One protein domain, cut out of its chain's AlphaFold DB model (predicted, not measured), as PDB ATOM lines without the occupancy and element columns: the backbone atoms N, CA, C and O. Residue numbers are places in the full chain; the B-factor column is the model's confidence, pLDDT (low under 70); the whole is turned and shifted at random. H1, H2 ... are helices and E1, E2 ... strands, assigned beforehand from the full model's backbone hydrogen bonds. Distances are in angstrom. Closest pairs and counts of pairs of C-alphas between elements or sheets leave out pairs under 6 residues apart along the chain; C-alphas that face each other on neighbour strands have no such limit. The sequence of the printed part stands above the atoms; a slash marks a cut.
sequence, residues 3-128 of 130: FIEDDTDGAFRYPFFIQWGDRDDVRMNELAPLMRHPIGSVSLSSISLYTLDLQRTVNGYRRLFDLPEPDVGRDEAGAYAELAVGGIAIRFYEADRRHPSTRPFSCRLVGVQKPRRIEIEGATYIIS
ATOM      1  N   PHE A   3      13.500 -52.779  27.219       93.06
ATOM      2  CA  PHE A   3      12.063 -52.595  27.389       93.06
ATOM      3  C   PHE A   3      11.827 -51.636  28.547       93.06
ATOM      4  O   PHE A   3      12.497 -51.736  29.574       93.06
ATOM      5  N   ILE A   4      10.885 -50.719  28.365       89.44
ATOM      6  CA  ILE A   4      10.386 -49.872  29.442       89.44
ATOM      7  C   ILE A   4       9.131 -50.540  29.974       89.44
ATOM      8  O   ILE A   4       8.316 -51.033  29.193       89.44
ATOM      9  N   GLU A   5       9.017 -50.598  31.294       85.81
ATOM     10  CA  GLU A   5       7.815 -51.104  31.939       85.81
ATOM     11  C   GLU A   5       6.608 -50.267  31.502       85.81
ATOM     12  O   GLU A   5       6.678 -49.036  31.460       85.81
ATOM     13  N   ASP A   6       5.528 -50.948  31.115       77.44
ATOM     14  CA  ASP A   6       4.301 -50.279  30.694       77.44
ATOM     15  C   ASP A   6       3.780 -49.368  31.813       77.44
ATOM     16  O   ASP A   6       4.017 -49.592  33.003       77.44
ATOM     17  N   ASP A   7       3.051 -48.325  31.420       71.69
ATOM     18  CA  ASP A   7       2.420 -47.432  32.380       71.69
ATOM     19  C   ASP A   7       1.511 -48.233  33.328       71.69
ATOM     20  O   ASP A   7       0.713 -49.053  32.876       71.69
ATOM     21  N   THR A   8       1.636 -48.009  34.641       65.31
ATOM     22  CA  THR A   8       1.060 -48.879  35.688       65.31
ATOM     23  C   THR A   8      -0.462 -49.026  35.587       65.31
ATOM     24  O   THR A   8      -1.012 -50.062  35.954       65.31
ATOM     25  N   ASP A   9      -1.138 -48.022  35.022       76.31
ATOM     26  CA  ASP A   9      -2.592 -48.005  34.825       76.31
ATOM     27  C   ASP A   9      -3.018 -48.519  33.435       76.31
ATOM     28  O   ASP A   9      -4.192 -48.473  33.072       76.31
ATOM     29  N   GLY A  10      -2.062 -48.984  32.626       73.38
ATOM     30  CA  GLY A  10      -2.284 -49.492  31.275       73.38
ATOM     31  C   GLY A  10      -2.737 -48.428  30.278       73.38
ATOM     32  O   GLY A  10      -3.267 -48.788  29.227       73.38
ATOM     33  N   ALA A  11      -2.550 -47.136  30.579       75.25
ATOM     34  CA  ALA A  11      -3.052 -46.052  29.739       75.25
ATOM     35  C   ALA A  11      -2.406 -46.042  28.346       75.25
ATOM     36  O   ALA A  11      -3.047 -45.665  27.363       75.25
ATOM     37  N   PHE A  12      -1.155 -46.502  28.253       78.56
ATOM     38  CA  PHE A  12      -0.426 -46.702  27.006       78.56
ATOM     39  C   PHE A  12       0.765 -47.644  27.190       78.56
ATOM     40  O   PHE A  12       1.185 -47.926  28.311       78.56
ATOM     41  N   ARG A  13       1.317 -48.111  26.064       82.50
ATOM     42  CA  ARG A  13       2.533 -48.928  26.027       82.50
ATOM     43  C   ARG A  13       3.716 -48.128  25.511       82.50
ATOM     44  O   ARG A  13       3.592 -47.385  24.528       82.50
ATOM     45  N   TYR A  14       4.857 -48.296  26.162       87.62
ATOM     46  CA  TYR A  14       6.101 -47.698  25.698       87.62
ATOM     47  C   TYR A  14       6.680 -48.488  24.517       87.62
ATOM     48  O   TYR A  14       6.464 -49.700  24.403       87.62
ATOM     49  N   PRO A  15       7.429 -47.826  23.622       90.38
ATOM     50  CA  PRO A  15       8.229 -48.542  22.650       90.38
ATOM     51  C   PRO A  15       9.404 -49.220  23.364       90.38
ATOM     52  O   PRO A  15       9.794 -48.848  24.473       90.38
ATOM     53  N   PHE A  16      10.007 -50.201  22.701       92.31
ATOM     54  CA  PHE A  16      11.283 -50.762  23.128       92.31
ATOM     55  C   PHE A  16      12.418 -50.158  22.303       92.31
ATOM     56  O   PHE A  16      12.230 -49.727  21.165       92.31
ATOM     57  N   PHE A  17      13.617 -50.176  22.868       93.31
ATOM     58  CA  PHE A  17      14.826 -49.721  22.201       93.31
ATOM     59  C   PHE A  17      15.645 -50.923  21.753       93.31
ATOM     60  O   PHE A  17      15.805 -51.915  22.475       93.31
ATOM     61  N   ILE A  18      16.196 -50.841  20.549       95.00
ATOM     62  CA  ILE A  18      17.097 -51.850  20.007       95.00
ATOM     63  C   ILE A  18      18.422 -51.196  19.640       95.00
ATOM     64  O   ILE A  18      18.456 -50.170  18.972       95.00
ATOM     65  N   GLN A  19      19.508 -51.816  20.091       93.94
ATOM     66  CA  GLN A  19      20.858 -51.520  19.646       93.94
ATOM     67  C   GLN A  19      21.338 -52.744  18.878       93.94
ATOM     68  O   GLN A  19      21.311 -53.861  19.406       93.94
ATOM     69  N   TRP A  20      21.710 -52.530  17.622       92.75
ATOM     70  CA  TRP A  20      22.309 -53.560  16.787       92.75
ATOM     71  C   TRP A  20      23.778 -53.755  17.180       92.75
ATOM     72  O   TRP A  20      24.398 -52.850  17.736       92.75
ATOM     73  N   GLY A  21      24.310 -54.960  16.950       93.88
ATOM     74  CA  GLY A  21      25.722 -55.252  17.226       93.88
ATOM     75  C   GLY A  21      26.656 -54.496  16.281       93.88
ATOM     76  O   GLY A  21      27.695 -53.998  16.707       93.88
ATOM     77  N   ASP A  22      26.241 -54.368  15.021       95.38
ATOM     78  CA  ASP A  22      26.957 -53.604  14.009       95.38
ATOM     79  C   ASP A  22      26.664 -52.108  14.103       95.38
ATOM     80  O   ASP A  22      25.618 -51.668  14.590       95.38
ATOM     81  N   ARG A  23      27.602 -51.317  13.584       95.00
ATOM     82  CA  ARG A  23      27.428 -49.876  13.407       95.00
ATOM     83  C   ARG A  23      26.356 -49.592  12.349       95.00
ATOM     84  O   ARG A  23      26.178 -50.360  11.405       95.00
ATOM     85  N   ASP A  24      25.692 -48.444  12.474       92.06
ATOM     86  CA  ASP A  24      24.610 -48.056  11.563       92.06
ATOM     87  C   ASP A  24      25.052 -47.970  10.095       92.06
ATOM     88  O   ASP A  24      24.299 -48.365   9.213       92.06
ATOM     89  N   ASP A  25      26.275 -47.513   9.816       94.19
ATOM     90  CA  ASP A  25      26.834 -47.449   8.460       94.19
ATOM     91  C   ASP A  25      26.963 -48.839   7.817       94.19
ATOM     92  O   ASP A  25      26.549 -49.039   6.672       94.19
ATOM     93  N   VAL A  26      27.479 -49.814   8.568       94.94
ATOM     94  CA  VAL A  26      27.569 -51.218   8.144       94.94
ATOM     95  C   VAL A  26      26.171 -51.781   7.894       94.94
ATOM     96  O   VAL A  26      25.883 -52.255   6.794       94.94
ATOM     97  N   ARG A  27      25.264 -51.626   8.866       92.44
ATOM     98  CA  ARG A  27      23.886 -52.127   8.780       92.44
ATOM     99  C   ARG A  27      23.129 -51.545   7.587       92.44
ATOM    100  O   ARG A  27      22.422 -52.262   6.883       92.44
ATOM    101  N   MET A  28      23.259 -50.244   7.339       90.38
ATOM    102  CA  MET A  28      22.577 -49.579   6.226       90.38
ATOM    103  C   MET A  28      23.089 -50.063   4.866       90.38
ATOM    104  O   MET A  28      22.287 -50.227   3.946       90.38
ATOM    105  N   ASN A  29      24.389 -50.345   4.737       91.69
ATOM    106  CA  ASN A  29      24.951 -50.913   3.510       91.69
ATOM    107  C   ASN A  29      24.423 -52.327   3.237       91.69
ATOM    108  O   ASN A  29      24.098 -52.647   2.092       91.69
ATOM    109  N   GLU A  30      24.281 -53.150   4.275       91.25
ATOM    110  CA  GLU A  30      23.711 -54.497   4.161       91.25
ATOM    111  C   GLU A  30      22.213 -54.481   3.827       91.25
ATOM    112  O   GLU A  30      21.736 -55.330   3.073       91.25
ATOM    113  N   LEU A  31      21.467 -53.498   4.341       87.62
ATOM    114  CA  LEU A  31      20.035 -53.341   4.072       87.62
ATOM    115  C   LEU A  31      19.734 -52.704   2.710       87.62
ATOM    116  O   LEU A  31      18.654 -52.933   2.162       87.62
ATOM    117  N   ALA A  32      20.658 -51.928   2.135       86.62
ATOM    118  CA  ALA A  32      20.430 -51.174   0.900       86.62
ATOM    119  C   ALA A  32      19.850 -52.001  -0.273       86.62
ATOM    120  O   ALA A  32      18.971 -51.485  -0.973       86.62
ATOM    121  N   PRO A  33      20.256 -53.267  -0.510       85.06
ATOM    122  CA  PRO A  33      19.644 -54.108  -1.538       85.06
ATOM    123  C   PRO A  33      18.170 -54.445  -1.261       85.06
ATOM    124  O   PRO A  33      17.388 -54.532  -2.204       85.06
ATOM    125  N   LEU A  34      17.782 -54.596   0.010       82.50
ATOM    126  CA  LEU A  34      16.413 -54.927   0.435       82.50
ATOM    127  C   LEU A  34      15.478 -53.710   0.418       82.50
ATOM    128  O   LEU A  34      14.262 -53.860   0.340       82.50
ATOM    129  N   MET A  35      16.036 -52.499   0.465       77.25
ATOM    130  CA  MET A  35      15.270 -51.248   0.428       77.25
ATOM    131  C   MET A  35      14.795 -50.867  -0.984       77.25
ATOM    132  O   MET A  35      14.024 -49.921  -1.148       77.25
ATOM    133  N   ARG A  36      15.234 -51.589  -2.023       75.69
ATOM    134  CA  ARG A  36      14.822 -51.360  -3.414       75.69
ATOM    135  C   ARG A  36      13.617 -52.232  -3.749       75.69
ATOM    136  O   ARG A  36      13.766 -53.424  -3.996       75.69
ATOM    137  N   HIS A  37      12.430 -51.632  -3.818       74.94
ATOM    138  CA  HIS A  37      11.224 -52.339  -4.245       74.94
ATOM    139  C   HIS A  37      10.807 -51.920  -5.668       74.94
ATOM    140  O   HIS A  37      10.817 -50.727  -5.975       74.94
ATOM    141  N   PRO A  38      10.338 -52.844  -6.532       77.81
ATOM    142  CA  PRO A  38       9.851 -52.514  -7.881       77.81
ATOM    143  C   PRO A  38       8.701 -51.495  -7.943       77.81
ATOM    144  O   PRO A  38       8.379 -50.998  -9.016       77.81
ATOM    145  N   ILE A  39       8.055 -51.202  -6.809       77.69
ATOM    146  CA  ILE A  39       6.889 -50.304  -6.731       77.69
ATOM    147  C   ILE A  39       7.257 -48.877  -6.301       77.69
ATOM    148  O   ILE A  39       6.366 -48.029  -6.222       77.69
ATOM    149  N   GLY A  40       8.538 -48.627  -6.012       79.62
ATOM    150  CA  GLY A  40       9.048 -47.344  -5.544       79.62
ATOM    151  C   GLY A  40       9.928 -47.459  -4.299       79.62
ATOM    152  O   GLY A  40      10.248 -48.552  -3.828       79.62
ATOM    153  N   SER A  41      10.323 -46.298  -3.776       82.94
ATOM    154  CA  SER A  41      11.099 -46.180  -2.536       82.94
ATOM    155  C   SER A  41      10.138 -46.006  -1.368       82.94
ATOM    156  O   SER A  41       9.793 -44.885  -1.001       82.94
ATOM    157  N   VAL A  42       9.656 -47.127  -0.834       86.31
ATOM    158  CA  VAL A  42       8.676 -47.118   0.254       86.31
ATOM    159  C   VAL A  42       9.321 -46.592   1.530       86.31
ATOM    160  O   VAL A  42      10.368 -47.087   1.941       86.31
ATOM    161  N   SER A  43       8.672 -45.627   2.176       88.81
ATOM    162  CA  SER A  43       9.066 -45.141   3.498       88.81
ATOM    163  C   SER A  43       7.874 -45.121   4.446       88.81
ATOM    164  O   SER A  43       6.743 -44.850   4.034       88.81
ATOM    165  N   LEU A  44       8.127 -45.405   5.721       93.06
ATOM    166  CA  LEU A  44       7.152 -45.229   6.787       93.06
ATOM    167  C   LEU A  44       7.068 -43.738   7.125       93.06
ATOM    168  O   LEU A  44       8.055 -43.134   7.523       93.06
ATOM    169  N   SER A  45       5.889 -43.150   6.950       95.56
ATOM    170  CA  SER A  45       5.635 -41.735   7.229       95.56
ATOM    171  C   SER A  45       5.020 -41.532   8.606       95.56
ATOM    172  O   SER A  45       5.412 -40.605   9.312       95.56
ATOM    173  N   SER A  46       4.080 -42.391   9.010       96.81
ATOM    174  CA  SER A  46       3.465 -42.282  10.330       96.81
ATOM    175  C   SER A  46       2.998 -43.614  10.905       96.81
ATOM    176  O   SER A  46       2.680 -44.548  10.167       96.81
ATOM    177  N   ILE A  47       2.902 -43.679  12.231       96.38
ATOM    178  CA  ILE A  47       2.230 -44.739  12.989       96.38
ATOM    179  C   ILE A  47       1.130 -44.086  13.822       96.38
ATOM    180  O   ILE A  47       1.378 -43.080  14.483       96.38
ATOM    181  N   SER A  48      -0.062 -44.670  13.822       95.75
ATOM    182  CA  SER A  48      -1.192 -44.220  14.630       95.75
ATOM    183  C   SER A  48      -1.545 -45.258  15.684       95.75
ATOM    184  O   SER A  48      -1.716 -46.446  15.379       95.75
ATOM    185  N   LEU A  49      -1.699 -44.797  16.919       93.81
ATOM    186  CA  LEU A  49      -2.081 -45.624  18.053       93.81
ATOM    187  C   LEU A  49      -3.188 -44.983  18.885       93.81
ATOM    188  O   LEU A  49      -3.297 -43.760  18.979       93.81
ATOM    189  N   TYR A  50      -3.993 -45.842  19.500       92.31
ATOM    190  CA  TYR A  50      -4.938 -45.424  20.524       92.31
ATOM    191  C   TYR A  50      -4.250 -45.323  21.889       92.31
ATOM    192  O   TYR A  50      -3.279 -46.030  22.164       92.31
ATOM    193  N   THR A  51      -4.764 -44.446  22.745       91.56
ATOM    194  CA  THR A  51      -4.371 -44.300  24.148       91.56
ATOM    195  C   THR A  51      -5.598 -44.044  25.015       91.56
ATOM    196  O   THR A  51      -6.561 -43.423  24.570       91.56
ATOM    197  N   LEU A  52      -5.574 -44.522  26.259       91.44
ATOM    198  CA  LEU A  52      -6.643 -44.270  27.228       91.44
ATOM    199  C   LEU A  52      -6.522 -42.891  27.894       91.44
ATOM    200  O   LEU A  52      -7.495 -42.412  28.470       91.44
ATOM    201  N   ASP A  53      -5.342 -42.270  27.823       91.56
ATOM    202  CA  ASP A  53      -5.060 -40.935  28.352       91.56
ATOM    203  C   ASP A  53      -4.071 -40.218  27.426       91.56
ATOM    204  O   ASP A  53      -2.849 -40.397  27.498       91.56
ATOM    205  N   LEU A  54      -4.621 -39.392  26.533       92.62
ATOM    206  CA  LEU A  54      -3.853 -38.704  25.503       92.62
ATOM    207  C   LEU A  54      -2.746 -37.820  26.090       92.62
ATOM    208  O   LEU A  54      -1.609 -37.865  25.618       92.62
ATOM    209  N   GLN A  55      -3.056 -37.038  27.127       93.00
ATOM    210  CA  GLN A  55      -2.087 -36.113  27.710       93.00
ATOM    211  C   GLN A  55      -0.953 -36.864  28.403       93.00
ATOM    212  O   GLN A  55       0.218 -36.531  28.198       93.00
ATOM    213  N   ARG A  56      -1.274 -37.890  29.196       92.25
ATOM    214  CA  ARG A  56      -0.264 -38.692  29.894       92.25
ATOM    215  C   ARG A  56       0.657 -39.405  28.908       92.25
ATOM    216  O   ARG A  56       1.875 -39.345  29.076       92.25
ATOM    217  N   THR A  57       0.106 -40.017  27.858       92.81
ATOM    218  CA  THR A  57       0.895 -40.718  26.833       92.81
ATOM    219  C   THR A  57       1.829 -39.792  26.081       92.81
ATOM    220  O   THR A  57       3.020 -40.083  25.968       92.81
ATOM    221  N   VAL A  58       1.311 -38.665  25.596       94.75
ATOM    222  CA  VAL A  58       2.115 -37.705  24.839       94.75
ATOM    223  C   VAL A  58       3.241 -37.158  25.710       94.75
ATOM    224  O   VAL A  58       4.393 -37.148  25.283       94.75
ATOM    225  N   ASN A  59       2.959 -36.804  26.965       94.25
ATOM    226  CA  ASN A  59       3.990 -36.362  27.903       94.25
ATOM    227  C   ASN A  59       5.025 -37.456  28.209       94.25
ATOM    228  O   ASN A  59       6.211 -37.150  28.346       94.25
ATOM    229  N   GLY A  60       4.605 -38.722  28.285       92.44
ATOM    230  CA  GLY A  60       5.500 -39.869  28.445       92.44
ATOM    231  C   GLY A  60       6.474 -40.010  27.276       92.44
ATOM    232  O   GLY A  60       7.684 -40.043  27.487       92.44
ATOM    233  N   TYR A  61       5.966 -40.013  26.041       93.56
ATOM    234  CA  TYR A  61       6.802 -40.101  24.837       93.56
ATOM    235  C   TYR A  61       7.716 -38.885  24.682       93.56
ATOM    236  O   TYR A  61       8.887 -39.044  24.345       93.56
ATOM    237  N   ARG A  62       7.224 -37.680  24.983       95.50
ATOM    238  CA  ARG A  62       8.041 -36.464  24.938       95.50
ATOM    239  C   ARG A  62       9.233 -36.524  25.873       95.50
ATOM    240  O   ARG A  62      10.338 -36.220  25.453       95.50
ATOM    241  N   ARG A  63       9.020 -36.941  27.122       93.75
ATOM    242  CA  ARG A  63      10.112 -37.100  28.095       93.75
ATOM    243  C   ARG A  63      11.073 -38.205  27.684       93.75
ATOM    244  O   ARG A  63      12.273 -38.055  27.861       93.75
ATOM    245  N   LEU A  64      10.541 -39.303  27.152       92.94
ATOM    246  CA  LEU A  64      11.342 -40.454  26.762       92.94
ATOM    247  C   LEU A  64      12.305 -40.140  25.607       92.94
ATOM    248  O   LEU A  64      13.436 -40.616  25.605       92.94
ATOM    249  N   PHE A  65      11.849 -39.360  24.631       93.88
ATOM    250  CA  PHE A  65      12.599 -39.054  23.412       93.88
ATOM    251  C   PHE A  65      13.146 -37.619  23.361       93.88
ATOM    252  O   PHE A  65      13.686 -37.231  22.331       93.88
ATOM    253  N   ASP A  66      12.997 -36.850  24.443       95.56
ATOM    254  CA  ASP A  66      13.361 -35.428  24.532       95.56
ATOM    255  C   ASP A  66      12.768 -34.579  23.385       95.56
ATOM    256  O   ASP A  66      13.469 -33.949  22.595       95.56
ATOM    257  N   LEU A  67      11.436 -34.622  23.249       96.50
ATOM    258  CA  LEU A  67      10.700 -34.011  22.132       96.50
ATOM    259  C   LEU A  67       9.977 -32.710  22.529       96.50
ATOM    260  O   LEU A  67       9.534 -32.566  23.679       96.50
ATOM    261  N   PRO A  68       9.764 -31.787  21.567       96.75
ATOM    262  CA  PRO A  68       8.977 -30.573  21.782       96.75
ATOM    263  C   PRO A  68       7.493 -30.874  22.064       96.75
ATOM    264  O   PRO A  68       7.072 -32.027  22.161       96.75
ATOM    265  N   GLU A  69       6.698 -29.818  22.259       97.06
ATOM    266  CA  GLU A  69       5.231 -29.929  22.308       97.06
ATOM    267  C   GLU A  69       4.684 -30.629  21.051       97.06
ATOM    268  O   GLU A  69       5.263 -30.477  19.973       97.06
ATOM    269  N   PRO A  70       3.592 -31.405  21.180       97.44
ATOM    270  CA  PRO A  70       3.012 -32.111  20.050       97.44
ATOM    271  C   PRO A  70       2.305 -31.146  19.099       97.44
ATOM    272  O   PRO A  70       1.675 -30.174  19.528       97.44
ATOM    273  N   ASP A  71       2.302 -31.490  17.818       97.75
ATOM    274  CA  ASP A  71       1.355 -30.900  16.881       97.75
ATOM    275  C   ASP A  71      -0.034 -31.506  17.108       97.75
ATOM    276  O   ASP A  71      -0.171 -32.661  17.517       97.75
ATOM    277  N   VAL A  72      -1.091 -30.738  16.851       97.69
ATOM    278  CA  VAL A  72      -2.474 -31.221  16.961       97.69
ATOM    279  C   VAL A  72      -3.148 -31.213  15.604       97.69
ATOM    280  O   VAL A  72      -3.046 -30.255  14.837       97.69
ATOM    281  N   GLY A  73      -3.864 -32.289  15.306       96.56
ATOM    282  CA  GLY A  73      -4.505 -32.475  14.016       96.56
ATOM    283  C   GLY A  73      -5.825 -33.217  14.118       96.56
ATOM    284  O   GLY A  73      -6.283 -33.614  15.191       96.56
ATOM    285  N   ARG A  74      -6.463 -33.384  12.961       96.06
ATOM    286  CA  ARG A  74      -7.651 -34.218  12.803       96.06
ATOM    287  C   ARG A  74      -7.626 -34.890  11.439       96.06
ATOM    288  O   ARG A  74      -7.290 -34.256  10.442       96.06
ATOM    289  N   ASP A  75      -8.005 -36.156  11.404       92.81
ATOM    290  CA  ASP A  75      -8.252 -36.907  10.178       92.81
ATOM    291  C   ASP A  75      -9.487 -37.811  10.332       92.81
ATOM    292  O   ASP A  75     -10.311 -37.608  11.227       92.81
ATOM    293  N   GLU A  76      -9.643 -38.780   9.429       89.75
ATOM    294  CA  GLU A  76     -10.762 -39.727   9.413       89.75
ATOM    295  C   GLU A  76     -10.872 -40.565  10.698       89.75
ATOM    296  O   GLU A  76     -11.974 -40.978  11.049       89.75
ATOM    297  N   ALA A  77      -9.764 -40.802  11.412       88.88
ATOM    298  CA  ALA A  77      -9.764 -41.534  12.678       88.88
ATOM    299  C   ALA A  77     -10.091 -40.636  13.886       88.88
ATOM    300  O   ALA A  77     -10.331 -41.140  14.982       88.88
ATOM    301  N   GLY A  78     -10.142 -39.315  13.694       92.88
ATOM    302  CA  GLY A  78     -10.497 -38.347  14.726       92.88
ATOM    303  C   GLY A  78      -9.404 -37.315  14.982       92.88
ATOM    304  O   GLY A  78      -8.517 -37.096  14.159       92.88
ATOM    305  N   ALA A  79      -9.518 -36.621  16.115       95.94
ATOM    306  CA  ALA A  79      -8.490 -35.687  16.565       95.94
ATOM    307  C   ALA A  79      -7.294 -36.455  17.144       95.94
ATOM    308  O   ALA A  79      -7.482 -37.477  17.804       95.94
ATOM    309  N   TYR A  80      -6.088 -35.943  16.917       97.44
ATOM    310  CA  TYR A  80      -4.856 -36.555  17.399       97.44
ATOM    311  C   TYR A  80      -3.834 -35.516  17.853       97.44
ATOM    312  O   TYR A  80      -3.847 -34.367  17.404       97.44
ATOM    313  N   ALA A  81      -2.926 -35.967  18.714       97.94
ATOM    314  CA  ALA A  81      -1.649 -35.316  18.973       97.94
ATOM    315  C   ALA A  81      -0.544 -36.062  18.211       97.94
ATOM    316  O   ALA A  81      -0.571 -37.290  18.136       97.94
ATOM    317  N   GLU A  82       0.417 -35.346  17.640       98.25
ATOM    318  CA  GLU A  82       1.492 -35.889  16.811       98.25
ATOM    319  C   GLU A  82       2.864 -35.524  17.386       98.25
ATOM    320  O   GLU A  82       3.106 -34.385  17.782       98.25
ATOM    321  N   LEU A  83       3.770 -36.502  17.424       97.88
ATOM    322  CA  LEU A  83       5.178 -36.324  17.777       97.88
ATOM    323  C   LEU A  83       6.064 -36.862  16.653       97.88
ATOM    324  O   LEU A  83       5.888 -38.001  16.224       97.88
ATOM    325  N   ALA A  84       7.053 -36.087  16.213       96.75
ATOM    326  CA  ALA A  84       8.038 -36.544  15.235       96.75
ATOM    327  C   ALA A  84       9.210 -37.260  15.932       96.75
ATOM    328  O   ALA A  84       9.917 -36.659  16.737       96.75
ATOM    329  N   VAL A  85       9.445 -38.533  15.600       93.81
ATOM    330  CA  VAL A  85      10.525 -39.362  16.160       93.81
ATOM    331  C   VAL A  85      11.309 -40.011  15.029       93.81
ATOM    332  O   VAL A  85      10.761 -40.792  14.256       93.81
ATOM    333  N   GLY A  86      12.601 -39.690  14.910       88.19
ATOM    334  CA  GLY A  86      13.486 -40.337  13.932       88.19
ATOM    335  C   GLY A  86      13.020 -40.220  12.473       88.19
ATOM    336  O   GLY A  86      13.245 -41.136  11.689       88.19
ATOM    337  N   GLY A  87      12.339 -39.125  12.117       90.94
ATOM    338  CA  GLY A  87      11.795 -38.897  10.770       90.94
ATOM    339  C   GLY A  87      10.418 -39.519  10.504       90.94
ATOM    340  O   GLY A  87       9.946 -39.455   9.373       90.94
ATOM    341  N   ILE A  88       9.767 -40.092  11.521       95.75
ATOM    342  CA  ILE A  88       8.421 -40.675  11.438       95.75
ATOM    343  C   ILE A  88       7.489 -39.917  12.388       95.75
ATOM    344  O   ILE A  88       7.871 -39.596  13.512       95.75
ATOM    345  N   ALA A  89       6.252 -39.665  11.968       97.25
ATOM    346  CA  ALA A  89       5.218 -39.122  12.842       97.25
ATOM    347  C   ALA A  89       4.550 -40.229  13.675       97.25
ATOM    348  O   ALA A  89       4.056 -41.221  13.138       97.25
ATOM    349  N   ILE A  90       4.474 -40.049  14.988       97.12
ATOM    350  CA  ILE A  90       3.701 -40.901  15.890       97.12
ATOM    351  C   ILE A  90       2.445 -40.137  16.300       97.12
ATOM    352  O   ILE A  90       2.534 -39.090  16.937       97.12
ATOM    353  N   ARG A  91       1.278 -40.656  15.915       97.38
ATOM    354  CA  ARG A  91      -0.029 -40.047  16.168       97.38
ATOM    355  C   ARG A  91      -0.769 -40.786  17.269       97.38
ATOM    356  O   ARG A  91      -0.969 -42.000  17.189       97.38
ATOM    357  N   PHE A  92      -1.220 -40.032  18.257       95.94
ATOM    358  CA  PHE A  92      -1.930 -40.522  19.426       95.94
ATOM    359  C   PHE A  92      -3.386 -40.072  19.360       95.94
ATOM    360  O   PHE A  92      -3.669 -38.876  19.288       95.94
ATOM    361  N   TYR A  93      -4.295 -41.041  19.401       94.62
ATOM    362  CA  TYR A  93      -5.741 -40.834  19.385       94.62
ATOM    363  C   TYR A  93      -6.317 -41.291  20.721       94.62
ATOM    364  O   TYR A  93      -5.920 -42.334  21.243       94.62
ATOM    365  N   GLU A  94      -7.270 -40.547  21.272       92.31
ATOM    366  CA  GLU A  94      -7.989 -41.003  22.462       92.31
ATOM    367  C   GLU A  94      -8.883 -42.199  22.098       92.31
ATOM    368  O   GLU A  94      -9.637 -42.162  21.124       92.31
ATOM    369  N   ALA A  95      -8.758 -43.290  22.851       88.88
ATOM    370  CA  ALA A  95      -9.535 -44.502  22.642       88.88
ATOM    371  C   ALA A  95     -10.998 -44.298  23.056       88.88
ATOM    372  O   ALA A  95     -11.300 -43.608  24.033       88.88
ATOM    373  N   ASP A  96     -11.916 -44.992  22.380       84.69
ATOM    374  CA  ASP A  96     -13.284 -45.108  22.881       84.69
ATOM    375  C   ASP A  96     -13.274 -45.867  24.218       84.69
ATOM    376  O   ASP A  96     -12.817 -47.008  24.308       84.69
ATOM    377  N   ARG A  97     -13.840 -45.250  25.259       78.81
ATOM    378  CA  ARG A  97     -13.981 -45.853  26.591       78.81
ATOM    379  C   ARG A  97     -14.806 -47.141  26.587       78.81
ATOM    380  O   ARG A  97     -14.679 -47.936  27.513       78.81
ATOM    381  N   ARG A  98     -15.655 -47.361  25.576       79.31
ATOM    382  CA  ARG A  98     -16.426 -48.607  25.407       79.31
ATOM    383  C   ARG A  98     -15.566 -49.762  24.900       79.31
ATOM    384  O   ARG A  98     -15.843 -50.912  25.233       79.31
ATOM    385  N   HIS A  99     -14.525 -49.456  24.130       76.25
ATOM    386  CA  HIS A  99     -13.614 -50.428  23.529       76.25
ATOM    387  C   HIS A  99     -12.162 -49.955  23.693       76.25
ATOM    388  O   HIS A  99     -11.509 -49.609  22.705       76.25
ATOM    389  N   PRO A 100     -11.656 -49.916  24.943       81.75
ATOM    390  CA  PRO A 100     -10.335 -49.383  25.234       81.75
ATOM    391  C   PRO A 100      -9.264 -50.186  24.492       81.75
ATOM    392  O   PRO A 100      -9.227 -51.416  24.547       81.75
ATOM    393  N   SER A 101      -8.377 -49.479  23.804       83.44
ATOM    394  CA  SER A 101      -7.234 -50.061  23.109       83.44
ATOM    395  C   SER A 101      -6.035 -49.142  23.253       83.44
ATOM    396  O   SER A 101      -6.167 -47.924  23.198       83.44
ATOM    397  N   THR A 102      -4.861 -49.741  23.416       85.56
ATOM    398  CA  THR A 102      -3.566 -49.045  23.431       85.56
ATOM    399  C   THR A 102      -2.650 -49.514  22.306       85.56
ATOM    400  O   THR A 102      -1.444 -49.269  22.304       85.56
ATOM    401  N   ARG A 103      -3.211 -50.272  21.356       84.62
ATOM    402  CA  ARG A 103      -2.453 -50.889  20.272       84.62
ATOM    403  C   ARG A 103      -2.313 -49.914  19.099       84.62
ATOM    404  O   ARG A 103      -3.264 -49.185  18.800       84.62
ATOM    405  N   PRO A 104      -1.176 -49.945  18.384       91.69
ATOM    406  CA  PRO A 104      -1.102 -49.385  17.045       91.69
ATOM    407  C   PRO A 104      -2.184 -50.010  16.166       91.69
ATOM    408  O   PRO A 104      -2.361 -51.229  16.176       91.69
ATOM    409  N   PHE A 105      -2.910 -49.180  15.422       92.56
ATOM    410  CA  PHE A 105      -4.013 -49.635  14.570       92.56
ATOM    411  C   PHE A 105      -3.820 -49.253  13.106       92.56
ATOM    412  O   PHE A 105      -4.442 -49.854  12.230       92.56
ATOM    413  N   SER A 106      -2.965 -48.266  12.810       95.38
ATOM    414  CA  SER A 106      -2.626 -47.952  11.428       95.38
ATOM    415  C   SER A 106      -1.212 -47.421  11.248       95.38
ATOM    416  O   SER A 106      -0.598 -46.901  12.179       95.38
ATOM    417  N   CYS A 107      -0.691 -47.551  10.032       95.88
ATOM    418  CA  CYS A 107       0.520 -46.867   9.609       95.88
ATOM    419  C   CYS A 107       0.366 -46.305   8.195       95.88
ATOM    420  O   CYS A 107      -0.390 -46.829   7.370       95.88
ATOM    421  N   ARG A 108       1.089 -45.219   7.919       95.38
ATOM    422  CA  ARG A 108       1.139 -44.591   6.601       95.38
ATOM    423  C   ARG A 108       2.465 -44.886   5.929       95.38
ATOM    424  O   ARG A 108       3.520 -44.571   6.472       95.38
ATOM    425  N   LEU A 109       2.393 -45.422   4.720       93.31
ATOM    426  CA  LEU A 109       3.525 -45.656   3.837       93.31
ATOM    427  C   LEU A 109       3.462 -44.664   2.669       93.31
ATOM    428  O   LEU A 109       2.399 -44.440   2.088       93.31
ATOM    429  N   VAL A 110       4.593 -44.062   2.321       91.94
ATOM    430  CA  VAL A 110       4.740 -43.119   1.198       91.94
ATOM    431  C   VAL A 110       5.752 -43.644   0.183       91.94
ATOM    432  O   VAL A 110       6.478 -44.595   0.469       91.94
ATOM    433  N   GLY A 111       5.802 -43.033  -1.003       86.25
ATOM    434  CA  GLY A 111       6.782 -43.380  -2.041       86.25
ATOM    435  C   GLY A 111       6.372 -44.552  -2.942       86.25
ATOM    436  O   GLY A 111       7.228 -45.163  -3.586       86.25
ATOM    437  N   VAL A 112       5.070 -44.861  -3.008       83.69
ATOM    438  CA  VAL A 112       4.489 -45.883  -3.896       83.69
ATOM    439  C   VAL A 112       3.602 -45.219  -4.945       83.69
ATOM    440  O   VAL A 112       2.827 -44.325  -4.634       83.69
ATOM    441  N   GLN A 113       3.640 -45.692  -6.192       76.94
ATOM    442  CA  GLN A 113       2.937 -45.044  -7.311       76.94
ATOM    443  C   GLN A 113       1.399 -45.032  -7.219       76.94
ATOM    444  O   GLN A 113       0.754 -44.228  -7.887       76.94
ATOM    445  N   LYS A 114       0.782 -45.943  -6.456       83.06
ATOM    446  CA  LYS A 114      -0.682 -46.087  -6.395       83.06
ATOM    447  C   LYS A 114      -1.165 -46.028  -4.948       83.06
ATOM    448  O   LYS A 114      -0.887 -46.975  -4.208       83.06
ATOM    449  N   PRO A 115      -1.917 -44.980  -4.562       85.69
ATOM    450  CA  PRO A 115      -2.538 -44.912  -3.252       85.69
ATOM    451  C   PRO A 115      -3.491 -46.084  -3.034       85.69
ATOM    452  O   PRO A 115      -4.260 -46.440  -3.931       85.69
ATOM    453  N   ARG A 116      -3.426 -46.702  -1.856       90.44
ATOM    454  CA  ARG A 116      -4.257 -47.847  -1.468       90.44
ATOM    455  C   ARG A 116      -4.441 -47.864   0.039       90.44
ATOM    456  O   ARG A 116      -3.535 -47.499   0.777       90.44
ATOM    457  N   ARG A 117      -5.583 -48.362   0.494       93.19
ATOM    458  CA  ARG A 117      -5.824 -48.708   1.894       93.19
ATOM    459  C   ARG A 117      -6.010 -50.215   1.978       93.19
ATOM    460  O   ARG A 117      -6.756 -50.772   1.177       93.19
ATOM    461  N   ILE A 118      -5.299 -50.864   2.892       94.25
ATOM    462  CA  ILE A 118      -5.340 -52.317   3.067       94.25
ATOM    463  C   ILE A 118      -5.567 -52.610   4.545       94.25
ATOM    464  O   ILE A 118      -4.883 -52.041   5.392       94.25
ATOM    465  N   GLU A 119      -6.505 -53.499   4.845       94.62
ATOM    466  CA  GLU A 119      -6.767 -53.969   6.203       94.62
ATOM    467  C   GLU A 119      -6.361 -55.438   6.305       94.62
ATOM    468  O   GLU A 119      -6.762 -56.259   5.480       94.62
ATOM    469  N   ILE A 120      -5.506 -55.751   7.277       92.56
ATOM    470  CA  ILE A 120      -4.958 -57.092   7.505       92.56
ATOM    471  C   ILE A 120      -4.953 -57.326   9.013       92.56
ATOM    472  O   ILE A 120      -4.318 -56.563   9.736       92.56
ATOM    473  N   GLU A 121      -5.652 -58.362   9.486       88.94
ATOM    474  CA  GLU A 121      -5.653 -58.784  10.902       88.94
ATOM    475  C   GLU A 121      -5.913 -57.633  11.904       88.94
ATOM    476  O   GLU A 121      -5.295 -57.541  12.964       88.94
ATOM    477  N   GLY A 122      -6.815 -56.709  11.554       82.94
ATOM    478  CA  GLY A 122      -7.175 -55.562  12.400       82.94
ATOM    479  C   GLY A 122      -6.203 -54.374  12.351       82.94
ATOM    480  O   GLY A 122      -6.427 -53.388  13.051       82.94
ATOM    481  N   ALA A 123      -5.160 -54.428  11.518       89.75
ATOM    482  CA  ALA A 123      -4.273 -53.305  11.232       89.75
ATOM    483  C   ALA A 123      -4.591 -52.678   9.868       89.75
ATOM    484  O   ALA A 123      -4.852 -53.376   8.888       89.75
ATOM    485  N   THR A 124      -4.524 -51.350   9.795       95.25
ATOM    486  CA  THR A 124      -4.719 -50.586   8.559       95.25
ATOM    487  C   THR A 124      -3.389 -50.072   8.009       95.25
ATOM    488  O   THR A 124      -2.673 -49.324   8.667       95.25
ATOM    489  N   TYR A 125      -3.107 -50.372   6.746       94.62
ATOM    490  CA  TYR A 125      -1.976 -49.836   5.997       94.62
ATOM    491  C   TYR A 125      -2.485 -48.809   4.992       94.62
ATOM    492  O   TYR A 125      -3.231 -49.143   4.067       94.62
ATOM    493  N   ILE A 126      -2.090 -47.550   5.176       94.31
ATOM    494  CA  ILE A 126      -2.454 -46.446   4.289       94.31
ATOM    495  C   ILE A 126      -1.256 -46.146   3.397       94.31
ATOM    496  O   ILE A 126      -0.265 -45.574   3.834       94.31
ATOM    497  N   ILE A 127      -1.343 -46.529   2.133       92.25
ATOM    498  CA  ILE A 127      -0.316 -46.295   1.125       92.25
ATOM    499  C   ILE A 127      -0.699 -45.034   0.354       92.25
ATOM    500  O   ILE A 127      -1.794 -44.950  -0.204       92.25
ATOM    501  N   SER A 128       0.204 -44.063   0.306       86.31
ATOM    502  CA  SER A 128       0.040 -42.798  -0.415       86.31
ATOM    503  C   SER A 128       1.143 -42.599  -1.456       86.31
ATOM    504  O   SER A 128       2.245 -43.142  -1.328       86.31
TER     505      SER A 128
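What this domain is: This is residues 3 to 128 of the 130 residues of the protein "Glyoxalase-like_dom domain-containing protein" of Geobacillus stearothermophilus (UniProt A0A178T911). Picture one strongly twisted sheet of seven strands, curled like part of a barrel, with the helix H2 packed along E4 on one face. Residues 19 to 34, which hold the small helix H1, stick out from this body as an arm, and the long stretch 3 to 23 before H1 has no named element. The printed part has 126 residues, with two named helices and seven named strands in the order H1 E1 H2 E2 E3 E4 E5 E6 E7. The mixed sheet runs E2, E3, E4, E1, E5, E7, E6, and the class is mixed, helices and strands. The whole is only just compact, close to loose, with a radius of gyration of the C-alphas of 16.2 A and spans of 44 by 36 by 28 A.

How they stand to each other: Start in the sheet at E1, residues 43 to 51, an inner strand. On one side of it is E4, residues 88 to 94, parallel at 21 degrees, where N 91 and O 47 are 2.8 A apart, within hydrogen-bond range. From E4 step to E3, residues 78 to 85, with N 83 to O 90 at 2.9 A, then to the edge strand E2, residues 71 to 75, with N 80 to O 73 at 2.9 A. E2, E3 and E4 form a meander, each strand the antiparallel neighbour of the one before. On the other side of E1 is E5, residues 104 to 110, antiparallel at 160 degrees, with N 45 to O 108 at 2.8 A. E7, residues 123 to 127, is parallel to E5, with N 109 to O 126 at 2.8 A. It forms a hairpin with the edge strand E6, residues 116 to 120, with N 125 to O 118 at 2.8 A. H2, residues 54 to 65, is on the sheet at a height of 8.9 A, over E4 and along the strands, at 14 degrees to E4 on the local plane. Its closest C-alphas to E4 are those of Leu 54 and Glu 94, 5.6 A apart. E1, H2 and E2 make a split strand-helix-strand unit, two strands of one sheet joined through a helix, with E3 and E4 between them in the sheet, and its crossover is right-handed. H1, residues 24 to 31, is not on the sheet and is apart from H2. In H1 and H2 every O i to N i+4 pair is within hydrogen-bond range.

Where its parts are: Find C-alpha 24 at (24.610, -48.056, 11.563), where H1 begins. Next find C-alpha 43 at (9.066, -45.141, 3.498); from there E1 runs 24.7 A to C-alpha 51. H2 is 16.6 A long, E3 21.1 A, E4 19.8 A and E5 18.0 A. E7 ends at C-alpha 127, (-0.316, -46.295, 1.125).

The domain as a whole: The C-alphas of Val 26 and Arg 98, 47.3 A apart, are the two farthest apart. The printed part has no cut. The link from H1 to E1 is long, with 11 residues. Mean pLDDT of the printed part is 90.0, and residue 8 alone is under 70.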